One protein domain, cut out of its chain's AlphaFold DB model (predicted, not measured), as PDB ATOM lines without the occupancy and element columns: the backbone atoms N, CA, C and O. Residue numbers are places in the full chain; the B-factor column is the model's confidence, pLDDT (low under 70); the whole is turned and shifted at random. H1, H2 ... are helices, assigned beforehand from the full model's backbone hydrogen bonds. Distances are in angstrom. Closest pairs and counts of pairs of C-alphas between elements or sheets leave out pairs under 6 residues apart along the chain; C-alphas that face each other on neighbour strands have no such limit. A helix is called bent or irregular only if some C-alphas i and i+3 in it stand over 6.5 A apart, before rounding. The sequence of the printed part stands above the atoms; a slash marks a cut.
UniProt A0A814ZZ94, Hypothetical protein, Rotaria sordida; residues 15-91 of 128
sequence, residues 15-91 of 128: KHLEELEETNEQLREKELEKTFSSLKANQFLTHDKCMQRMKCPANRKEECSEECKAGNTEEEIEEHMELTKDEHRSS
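Overview. This is residues 15 to 91 of the 128 residues of the protein "Hypothetical protein" of Rotaria sordida (UniProt A0A814ZZ94). A single long helix, H1, sticks out like a handle, with residues 15 to 39 free, from a small head in which the short helix H2 touches H3 and the first part of H4. H4 runs the same way as H1, and its last residues, with the end of the printed part, residues 85 to 91, stick out beyond the head. The printed part has 77 residues with four named helices, H1, H2, H3 and H4 in chain order, and no named strand; the class is all helix. The whole is extended, with a radius of gyration of the C-alphas of 21.0 A, and its outline is a rod spanning 74 by 19 by 14 A, with H1 making much of the length.

Arrangement. H1, residues 15 to 43, touches no helix. A tight link of 3 residues leads to H2, residues 47 to 54, and H1 and H2 are apart. After another tight link of 3 residues comes H3, residues 58 to 69, which touches H2 with residues 64 to 69 alone; the closest C-alphas, those of His 47 and Cys 68, are 5.4 A apart. H2 and H3 run opposite ways at a steep tilt of 52 degrees. A tight link of 4 residues leads to H4, residues 74 to 90, which touches H2 with residues 74 to 81 alone; the closest C-alphas, those of Met 54 and Met 81, are 6.5 A apart. H2 and H4 run the same way at a steep tilt of 38 degrees. H3 and H4 are near each other, with 6 pairs of C-alphas within 10 A. H1 and H4 are close but not clearly touching: their closest C-alphas, those of Gln 43 and Glu 74, are 7.6 A apart, and they run the same way at a shallow tilt of 22 degrees. H1 and H3 are apart. In H1, H2 and H4 every O i to N i+4 pair is within hydrogen-bond range; in H3 it is 6 of 8.

Along the chain. H1 begins at C-alpha 15, (107.352, 128.251, 112.102), and measures 42.3 A to C-alpha 43, (141.226, 148.539, 97.052). H2 measures 10.6 A and H3 17.3 A. H3 is irregular: C-alphas 59 and 62 are 7.8 A apart. H4 measures 25.1 A and ends at C-alpha 90, (157.246, 174.588, 86.949).

Size, cuts and confidence. The two C-alphas farthest apart, those of Lys 15 and Ser 91, are 74.4 A apart. Without the stretches that stand free, the body has 45 residues spanning 31 by 18 by 14 A. The printed part has no cut and no long link. The mean pLDDT of the printed part is 73.0; residues 37 to 44 and 70 to 91 are under 70, and the mean of H4 is 59.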
ATOM      1  N   LYS A  15     106.476 127.411 111.280       78.31
ATOM      2  CA  LYS A  15     107.352 128.251 112.102       78.31
ATOM      3  C   LYS A  15     108.833 127.900 111.918       78.31
ATOM      4  O   LYS A  15     109.660 128.787 111.785       78.31
ATOM      5  N   HIS A  16     109.156 126.607 111.858       82.69
ATOM      6  CA  HIS A  16     110.524 126.150 111.603       82.69
ATOM      7  C   HIS A  16     111.026 126.526 110.199       82.69
ATOM      8  O   HIS A  16     112.219 126.736 110.010       82.69
ATOM      9  N   LEU A  17     110.142 126.580 109.198       82.94
ATOM     10  CA  LEU A  17     110.511 126.984 107.842       82.94
ATOM     11  C   LEU A  17     110.814 128.487 107.768       82.94
ATOM     12  O   LEU A  17     111.808 128.875 107.169       82.94
ATOM     13  N   GLU A  18     109.997 129.300 108.435       83.62
ATOM     14  CA  GLU A  18     110.156 130.757 108.530       83.62
ATOM     15  C   GLU A  18     111.464 131.127 109.257       83.62
ATOM     16  O   GLU A  18     112.255 131.929 108.769       83.62
ATOM     17  N   GLU A  19     111.776 130.426 110.351       84.50
ATOM     18  CA  GLU A  19     113.036 130.571 111.100       84.50
ATOM     19  C   GLU A  19     114.267 130.166 110.255       84.50
ATOM     20  O   GLU A  19     115.355 130.741 110.373       84.50
ATOM     21  N   LEU A  20     114.102 129.198 109.345       87.19
ATOM     22  CA  LEU A  20     115.150 128.760 108.421       87.19
ATOM     23  C   LEU A  20     115.373 129.755 107.270       87.19
ATOM     24  O   LEU A  20     116.508 129.923 106.818       87.19
ATOM     25  N   GLU A  21     114.316 130.403 106.782       88.00
ATOM     26  CA  GLU A  21     114.409 131.481 105.790       88.00
ATOM     27  C   GLU A  21     115.131 132.696 106.378       88.00
ATOM     28  O   GLU A  21     116.095 133.175 105.780       88.00
ATOM     29  N   GLU A  22     114.768 133.097 107.595       86.12
ATOM     30  CA  GLU A  22     115.397 134.211 108.312       86.12
ATOM     31  C   GLU A  22     116.891 133.945 108.579       86.12
ATOM     32  O   GLU A  22     117.749 134.805 108.369       86.12
ATOM     33  N   THR A  23     117.246 132.705 108.938       86.12
ATOM     34  CA  THR A  23     118.653 132.297 109.110       86.12
ATOM     35  C   THR A  23     119.435 132.353 107.790       86.12
ATOM     36  O   THR A  23     120.608 132.738 107.767       86.12
ATOM     37  N   ASN A  24     118.808 131.969 106.674       86.69
ATOM     38  CA  ASN A  24     119.436 132.035 105.352       86.69
ATOM     39  C   ASN A  24     119.634 133.476 104.875       86.69
ATOM     40  O   ASN A  24     120.634 133.760 104.216       86.69
ATOM     41  N   GLU A  25     118.710 134.379 105.194       86.88
ATOM     42  CA  GLU A  25     118.838 135.799 104.876       86.88
ATOM     43  C   GLU A  25     120.007 136.432 105.645       86.88
ATOM     44  O   GLU A  25     120.899 137.019 105.030       86.88
ATOM     45  N   GLN A  26     120.119 136.163 106.949       88.56
ATOM     46  CA  GLN A  26     121.254 136.621 107.765       88.56
ATOM     47  C   GLN A  26     122.603 136.069 107.279       88.56
ATOM     48  O   GLN A  26     123.621 136.766 107.298       88.56
ATOM     49  N   LEU A  27     122.641 134.810 106.827       92.00
ATOM     50  CA  LEU A  27     123.845 134.226 106.229       92.00
ATOM     51  C   LEU A  27     124.254 134.963 104.950       92.00
ATOM     52  O   LEU A  27     125.440 135.248 104.776       92.00
ATOM     53  N   ARG A  28     123.291 135.320 104.090       86.31
ATOM     54  CA  ARG A  28     123.553 136.080 102.857       86.31
ATOM     55  C   ARG A  28     124.091 137.473 103.155       86.31
ATOM     56  O   ARG A  28     125.064 137.884 102.528       86.31
ATOM     57  N   GLU A  29     123.506 138.178 104.117       84.81
ATOM     58  CA  GLU A  29     123.984 139.502 104.533       84.81
ATOM     59  C   GLU A  29     125.413 139.438 105.080       84.81
ATOM     60  O   GLU A  29     126.278 140.220 104.685       84.81
ATOM     61  N   LYS A  30     125.702 138.438 105.917       83.12
ATOM     62  CA  LYS A  30     127.036 138.232 106.486       83.12
ATOM     63  C   LYS A  30     128.085 137.878 105.429       83.12
ATOM     64  O   LYS A  30     129.232 138.324 105.514       83.12
ATOM     65  N   GLU A  31     127.725 137.076 104.429       82.94
ATOM     66  CA  GLU A  31     128.606 136.806 103.287       82.94
ATOM     67  C   GLU A  31     128.822 138.053 102.421       82.94
ATOM     68  O   GLU A  31     129.945 138.305 101.968       82.94
ATOM     69  N   LEU A  32     127.794 138.883 102.244       79.69
ATOM     70  CA  LEU A  32     127.902 140.140 101.510       79.69
ATOM     71  C   LEU A  32     128.825 141.138 102.226       79.69
ATOM     72  O   LEU A  32     129.708 141.727 101.607       79.69
ATOM     73  N   GLU A  33     128.711 141.270 103.545       76.19
ATOM     74  CA  GLU A  33     129.592 142.137 104.332       76.19
ATOM     75  C   GLU A  33     131.051 141.653 104.300       76.19
ATOM     76  O   GLU A  33     131.991 142.448 104.185       76.19
ATOM     77  N   LYS A  34     131.261 140.331 104.324       75.31
ATOM     78  CA  LYS A  34     132.590 139.725 104.197       75.31
ATOM     79  C   LYS A  34     133.206 139.970 102.819       75.31
ATOM     80  O   LYS A  34     134.392 140.289 102.730       75.31
ATOM     81  N   THR A  35     132.423 139.833 101.750       70.62
ATOM     82  CA  THR A  35     132.896 140.105 100.384       70.62
ATOM     83  C   THR A  35     133.190 141.590 100.190       70.62
ATOM     84  O   THR A  35     134.253 141.922  99.673       70.62
ATOM     85  N   PHE A  36     132.342 142.484 100.701       70.31
ATOM     86  CA  PHE A  36     132.578 143.928 100.670       70.31
ATOM     87  C   PHE A  36     133.835 144.327 101.453       70.31
ATOM     88  O   PHE A  36     134.683 145.056 100.941       70.31
ATOM     89  N   SER A  37     134.019 143.784 102.658       66.06
ATOM     90  CA  SER A  37     135.222 144.012 103.468       66.06
ATOM     91  C   SER A  37     136.488 143.510 102.768       66.06
ATOM     92  O   SER A  37     137.521 144.177 102.800       66.06
ATOM     93  N   SER A  38     136.409 142.363 102.088       62.72
ATOM     94  CA  SER A  38     137.522 141.826 101.302       62.72
ATOM     95  C   SER A  38     137.828 142.670 100.063       62.72
ATOM     96  O   SER A  38     138.999 142.859  99.744       62.72
ATOM     97  N   LEU A  39     136.812 143.174  99.360       63.31
ATOM     98  CA  LEU A  39     136.997 144.077  98.221       63.31
ATOM     99  C   LEU A  39     137.636 145.390  98.675       63.31
ATOM    100  O   LEU A  39     138.600 145.842  98.066       63.31
ATOM    101  N   LYS A  40     137.174 145.935  99.802       60.88
ATOM    102  CA  LYS A  40     137.732 147.136 100.422       60.88
ATOM    103  C   LYS A  40     139.204 146.945 100.801       60.88
ATOM    104  O   LYS A  40     140.033 147.790 100.487       60.88
ATOM    105  N   ALA A  41     139.555 145.807 101.401       60.81
ATOM    106  CA  ALA A  41     140.943 145.475 101.736       60.81
ATOM    107  C   ALA A  41     141.858 145.340 100.503       60.81
ATOM    108  O   ALA A  41     143.059 145.566 100.611       60.81
ATOM    109  N   ASN A  42     141.297 144.991  99.342       62.00
ATOM    110  CA  ASN A  42     142.031 144.907  98.078       62.00
ATOM    111  C   ASN A  42     142.104 146.245  97.325       62.00
ATOM    112  O   ASN A  42     142.900 146.367  96.399       62.00
ATOM    113  N   GLN A  43     141.281 147.227  97.698       65.50
ATOM    114  CA  GLN A  43     141.226 148.539  97.052       65.50
ATOM    115  C   GLN A  43     142.239 149.523  97.650       65.50
ATOM    116  O   GLN A  43     142.769 150.378  96.941       65.50
ATOM    117  N   PHE A  44     142.539 149.382  98.943       68.25
ATOM    118  CA  PHE A  44     143.471 150.247  99.660       68.25
ATOM    119  C   PHE A  44     144.867 149.637  99.732       68.25
ATOM    120  O   PHE A  44     145.046 148.477 100.115       68.25
ATOM    121  N   LEU A  45     145.883 150.432  99.401       74.44
ATOM    122  CA  LEU A  45     147.261 149.995  99.564       74.44
ATOM    123  C   LEU A  45     147.645 149.964 101.044       74.44
ATOM    124  O   LEU A  45     147.344 150.869 101.818       74.44
ATOM    125  N   THR A  46     148.398 148.937 101.434       80.50
ATOM    126  CA  THR A  46     149.113 148.940 102.718       80.50
ATOM    127  C   THR A  46     150.067 150.134 102.773       80.50
ATOM    128  O   THR A  46     150.689 150.446 101.752       80.50
ATOM    129  N   HIS A  47     150.265 150.720 103.957       80.25
ATOM    130  CA  HIS A  47     151.155 151.874 104.174       80.25
ATOM    131  C   HIS A  47     152.526 151.721 103.493       80.25
ATOM    132  O   HIS A  47     152.930 152.595 102.727       80.25
ATOM    133  N   ASP A  48     153.184 150.567 103.646       79.56
ATOM    134  CA  ASP A  48     154.485 150.296 103.019       79.56
ATOM    135  C   ASP A  48     154.439 150.332 101.482       79.56
ATOM    136  O   ASP A  48     155.319 150.911 100.842       79.56
ATOM    137  N   LYS A  49     153.401 149.746 100.871       79.69
ATOM    138  CA  LYS A  49     153.208 149.781  99.410       79.69
ATOM    139  C   LYS A  49     152.914 151.194  98.917       79.69
ATOM    140  O   LYS A  49     153.469 151.593  97.897       79.69
ATOM    141  N   CYS A  50     152.098 151.953  99.647       81.50
ATOM    142  CA  CYS A  50     151.826 153.355  99.336       81.50
ATOM    143  C   CYS A  50     153.121 154.185  99.348       81.50
ATOM    144  O   CYS A  50     153.448 154.841  98.357       81.50
ATOM    145  N   MET A  51     153.939 154.053 100.399       81.56
ATOM    146  CA  MET A  51     155.221 154.759 100.520       81.56
ATOM    147  C   MET A  51     156.219 154.383  99.415       81.56
ATOM    148  O   MET A  51     156.952 155.242  98.918       81.56
ATOM    149  N   GLN A  52     156.244 153.113  98.994       81.38
ATOM    150  CA  GLN A  52     157.063 152.665  97.862       81.38
ATOM    151  C   GLN A  52     156.603 153.268  96.529       81.38
ATOM    152  O   GLN A  52     157.440 153.604  95.687       81.38
ATOM    153  N   ARG A  53     155.287 153.403  96.329       79.06
ATOM    154  CA  ARG A  53     154.694 153.912  95.087       79.06
ATOM    155  C   ARG A  53     154.912 155.416  94.938       79.06
ATOM    156  O   ARG A  53     155.418 155.835  93.901       79.06
ATOM    157  N   MET A  54     154.651 156.171  96.007       76.88
ATOM    158  CA  MET A  54     154.802 157.628  96.073       76.88
ATOM    159  C   MET A  54     156.238 158.108  95.794       76.88
ATOM    160  O   MET A  54     156.439 159.249  95.387       76.88
ATOM    161  N   LYS A  55     157.255 157.247  95.992       76.69
ATOM    162  CA  LYS A  55     158.684 157.564  95.777       76.69
ATOM    163  C   LYS A  55     159.092 158.913  96.388       76.69
ATOM    164  O   LYS A  55     159.823 159.693  95.773       76.69
ATOM    165  N   CYS A  56     158.615 159.190  97.600       77.12
ATOM    166  CA  CYS A  56     158.783 160.512  98.174       77.12
ATOM    167  C   CYS A  56     160.242 160.845  98.494       77.12
ATOM    168  O   CYS A  56     160.962 160.018  99.067       77.12
ATOM    169  N   PRO A  57     160.689 162.067  98.160       76.19
ATOM    170  CA  PRO A  57     162.017 162.529  98.519       76.19
ATOM    171  C   PRO A  57     162.132 162.674 100.043       76.19
ATOM    172  O   PRO A  57     161.148 162.911 100.744       76.19
ATOM    173  N   ALA A  58     163.349 162.528 100.577       78.31
ATOM    174  CA  ALA A  58     163.588 162.459 102.023       78.31
ATOM    175  C   ALA A  58     163.052 163.676 102.806       78.31
ATOM    176  O   ALA A  58     162.684 163.541 103.967       78.31
ATOM    177  N   ASN A  59     162.964 164.842 102.159       80.38
ATOM    178  CA  ASN A  59     162.424 166.081 102.721       80.38
ATOM    179  C   ASN A  59     160.886 166.137 102.795       80.38
ATOM    180  O   ASN A  59     160.369 167.013 103.474       80.38
ATOM    181  N   ARG A  60     160.162 165.237 102.115       77.81
ATOM    182  CA  ARG A  60     158.687 165.144 102.128       77.81
ATOM    183  C   ARG A  60     158.178 163.803 102.656       77.81
ATOM    184  O   ARG A  60     157.013 163.460 102.501       77.81
ATOM    185  N   LYS A  61     159.057 163.021 103.288       81.56
ATOM    186  CA  LYS A  61     158.727 161.682 103.790       81.56
ATOM    187  C   LYS A  61     157.604 161.703 104.833       81.56
ATOM    188  O   LYS A  61     156.831 160.754 104.893       81.56
ATOM    189  N   GLU A  62     157.531 162.761 105.639       81.31
ATOM    190  CA  GLU A  62     156.501 162.920 106.671       81.31
ATOM    191  C   GLU A  62     155.128 163.209 106.052       81.31
ATOM    192  O   GLU A  62     154.186 162.479 106.335       81.31
ATOM    193  N   GLU A  63     155.046 164.154 105.107       80.12
ATOM    194  CA  GLU A  63     153.828 164.436 104.324       80.12
ATOM    195  C   GLU A  63     153.287 163.182 103.631       80.12
ATOM    196  O   GLU A  63     152.129 162.818 103.815       80.12
ATOM    197  N   CYS A  64     154.145 162.456 102.915       80.31
ATOM    198  CA  CYS A  64     153.711 161.245 102.225       80.31
ATOM    199  C   CYS A  64     153.313 160.127 103.189       80.31
ATOM    200  O   CYS A  64     152.462 159.301 102.871       80.31
ATOM    201  N   SER A  65     153.917 160.082 104.380       83.00
ATOM    202  CA  SER A  65     153.509 159.128 105.406       83.00
ATOM    203  C   SER A  65     152.130 159.457 105.971       83.00
ATOM    204  O   SER A  65     151.429 158.523 106.351       83.00
ATOM    205  N   GLU A  66     151.758 160.731 106.074       82.69
ATOM    206  CA  GLU A  66     150.414 161.148 106.488       82.69
ATOM    207  C   GLU A  66     149.384 160.828 105.395       82.69
ATOM    208  O   GLU A  66     148.355 160.222 105.692       82.69
ATOM    209  N   GLU A  67     149.701 161.090 104.124       77.69
ATOM    210  CA  GLU A  67     148.853 160.705 102.982       77.69
ATOM    211  C   GLU A  67     148.653 159.180 102.914       77.69
ATOM    212  O   GLU A  67     147.534 158.693 102.786       77.69
ATOM    213  N   CYS A  68     149.709 158.390 103.121       78.94
ATOM    214  CA  CYS A  68     149.610 156.929 103.135       78.94
ATOM    215  C   CYS A  68     148.903 156.347 104.370       78.94
ATOM    216  O   CYS A  68     148.510 155.178 104.347       78.94
ATOM    217  N   LYS A  69     148.745 157.114 105.458       73.88
ATOM    218  CA  LYS A  69     147.950 156.706 106.633       73.88
ATOM    219  C   LYS A  69     146.451 156.882 106.409       73.88
ATOM    220  O   LYS A  69     145.678 156.178 107.053       73.88
ATOM    221  N   ALA A  70     146.049 157.782 105.509       68.44
ATOM    222  CA  ALA A  70     144.645 158.007 105.175       68.44
ATOM    223  C   ALA A  70     143.999 156.799 104.469       68.44
ATOM    224  O   ALA A  70     142.777 156.687 104.445       68.44
ATOM    225  N   GLY A  71     144.820 155.856 103.987       60.25
ATOM    226  CA  GLY A  71     144.364 154.683 103.257       60.25
ATOM    227  C   GLY A  71     143.950 155.093 101.856       60.25
ATOM    228  O   GLY A  71     142.767 155.118 101.553       60.25
ATOM    229  N   ASN A  72     144.933 155.421 101.019       67.81
ATOM    230  CA  ASN A  72     144.686 155.792  99.631       67.81
ATOM    231  C   ASN A  72     144.606 154.547  98.742       67.81
ATOM    232  O   ASN A  72     145.284 153.530  98.961       67.81
ATOM    233  N   THR A  73     143.774 154.648  97.718       67.44
ATOM    234  CA  THR A  73     143.741 153.705  96.602       67.44
ATOM    235  C   THR A  73     144.937 153.926  95.670       67.44
ATOM    236  O   THR A  73     145.623 154.949  95.737       67.44
ATOM    237  N   GLU A  74     145.231 152.955  94.798       67.00
ATOM    238  CA  GLU A  74     146.300 153.117  93.796       67.00
ATOM    239  C   GLU A  74     146.071 154.329  92.878       67.00
ATOM    240  O   GLU A  74     147.039 154.996  92.515       67.00
ATOM    241  N   GLU A  75     144.812 154.626  92.551       66.44
ATOM    242  CA  GLU A  75     144.405 155.721  91.665       66.44
ATOM    243  C   GLU A  75     144.658 157.097  92.303       66.44
ATOM    244  O   GLU A  75     145.301 157.952  91.699       66.44
ATOM    245  N   GLU A  76     144.271 157.278  93.570       67.75
ATOM    246  CA  GLU A  76     144.502 158.530  94.311       67.75
ATOM    247  C   GLU A  76     146.002 158.833  94.482       67.75
ATOM    248  O   GLU A  76     146.438 159.982  94.420       67.75
ATOM    249  N   ILE A  77     146.832 157.800  94.659       69.00
ATOM    250  CA  ILE A  77     148.293 157.952  94.749       69.00
ATOM    251  C   ILE A  77     148.890 158.412  93.413       69.00
ATOM    252  O   ILE A  77     149.829 159.214  93.397       69.00
ATOM    253  N   GLU A  78     148.377 157.910  92.291       68.69
ATOM    254  CA  GLU A  78     148.854 158.294  90.962       68.69
ATOM    255  C   GLU A  78     148.518 159.759  90.645       68.69
ATOM    256  O   GLU A  78     149.398 160.490  90.183       68.69
ATOM    257  N   GLU A  79     147.323 160.226  91.018       66.75
ATOM    258  CA  GLU A  79     146.918 161.632  90.892       66.75
ATOM    259  C   GLU A  79     147.828 162.573  91.708       66.75
ATOM    260  O   GLU A  79     148.364 163.552  91.177       66.75
ATOM    261  N   HIS A  80     148.113 162.245  92.975       62.72
ATOM    262  CA  HIS A  80     149.052 163.016  93.806       62.72
ATOM    263  C   HIS A  80     150.468 163.068  93.197       62.72
ATOM    264  O   HIS A  80     151.165 164.092  93.245       62.72
ATOM    265  N   MET A  81     150.916 161.970  92.589       63.25
ATOM    266  CA  MET A  81     152.210 161.916  91.913       63.25
ATOM    267  C   MET A  81     152.260 162.746  90.625       63.25
ATOM    268  O   MET A  81     153.335 163.236  90.266       63.25
ATOM    269  N   GLU A  82     151.156 162.889  89.899       61.19
ATOM    270  CA  GLU A  82     151.096 163.750  88.714       61.19
ATOM    271  C   GLU A  82     151.175 165.228  89.098       61.19
ATOM    272  O   GLU A  82     152.038 165.946  88.585       61.19
ATOM    273  N   LEU A  83     150.401 165.650  90.102       58.09
ATOM    274  CA  LEU A  83     150.415 167.028  90.602       58.09
ATOM    275  C   LEU A  83     151.808 167.455  91.099       58.09
ATOM    276  O   LEU A  83     152.300 168.539  90.779       58.09
ATOM    277  N   THR A  84     152.500 166.570  91.820       56.16
ATOM    278  CA  THR A  84     153.843 166.861  92.349       56.16
ATOM    279  C   THR A  84     154.936 166.894  91.276       56.16
ATOM    280  O   THR A  84     155.909 167.645  91.414       56.16
ATOM    281  N   LYS A  85     154.797 166.138  90.176       54.66
ATOM    282  CA  LYS A  85     155.709 166.236  89.020       54.66
ATOM    283  C   LYS A  85     155.547 167.568  88.292       54.66
ATOM    284  O   LYS A  85     156.556 168.152  87.880       54.66
ATOM    285  N   ASP A  86     154.322 168.065  88.158       53.06
ATOM    286  CA  ASP A  86     154.057 169.336  87.481       53.06
ATOM    287  C   ASP A  86     154.562 170.546  88.279       53.06
ATOM    288  O   ASP A  86     155.177 171.457  87.706       53.06
ATOM    289  N   GLU A  87     154.453 170.528  89.610       50.22
ATOM    290  CA  GLU A  87     155.058 171.563  90.461       50.22
ATOM    291  C   GLU A  87     156.595 171.564  90.393       50.22
ATOM    292  O   GLU A  87     157.232 172.628  90.352       50.22
ATOM    293  N   HIS A  88     157.212 170.381  90.301       46.44
ATOM    294  CA  HIS A  88     158.661 170.266  90.146       46.44
ATOM    295  C   HIS A  88     159.136 170.718  88.757       46.44
ATOM    296  O   HIS A  88     160.221 171.275  88.624       46.44
ATOM    297  N   ARG A  89     158.320 170.560  87.708       44.47
ATOM    298  CA  ARG A  89     158.653 171.043  86.356       44.47
ATOM    299  C   ARG A  89     158.432 172.551  86.191       44.47
ATOM    300  O   ARG A  89     159.145 173.191  85.416       44.47
ATOM    301  N   SER A  90     157.506 173.140  86.948       45.12
ATOM    302  CA  SER A  90     157.246 174.588  86.949       45.12
ATOM    303  C   SER A  90     158.372 175.396  87.616       45.12
ATOM    304  O   SER A  90     158.703 176.508  87.184       45.12
ATOM    305  N   SER A  91     159.058 174.808  88.601       45.66
ATOM    306  CA  SER A  91     160.112 175.467  89.386       45.66
ATOM    307  C   SER A  91     161.505 175.498  88.729       45.66
ATOM    308  O   SER A  91     162.370 176.244  89.187       45.66
TER     309      SER A  91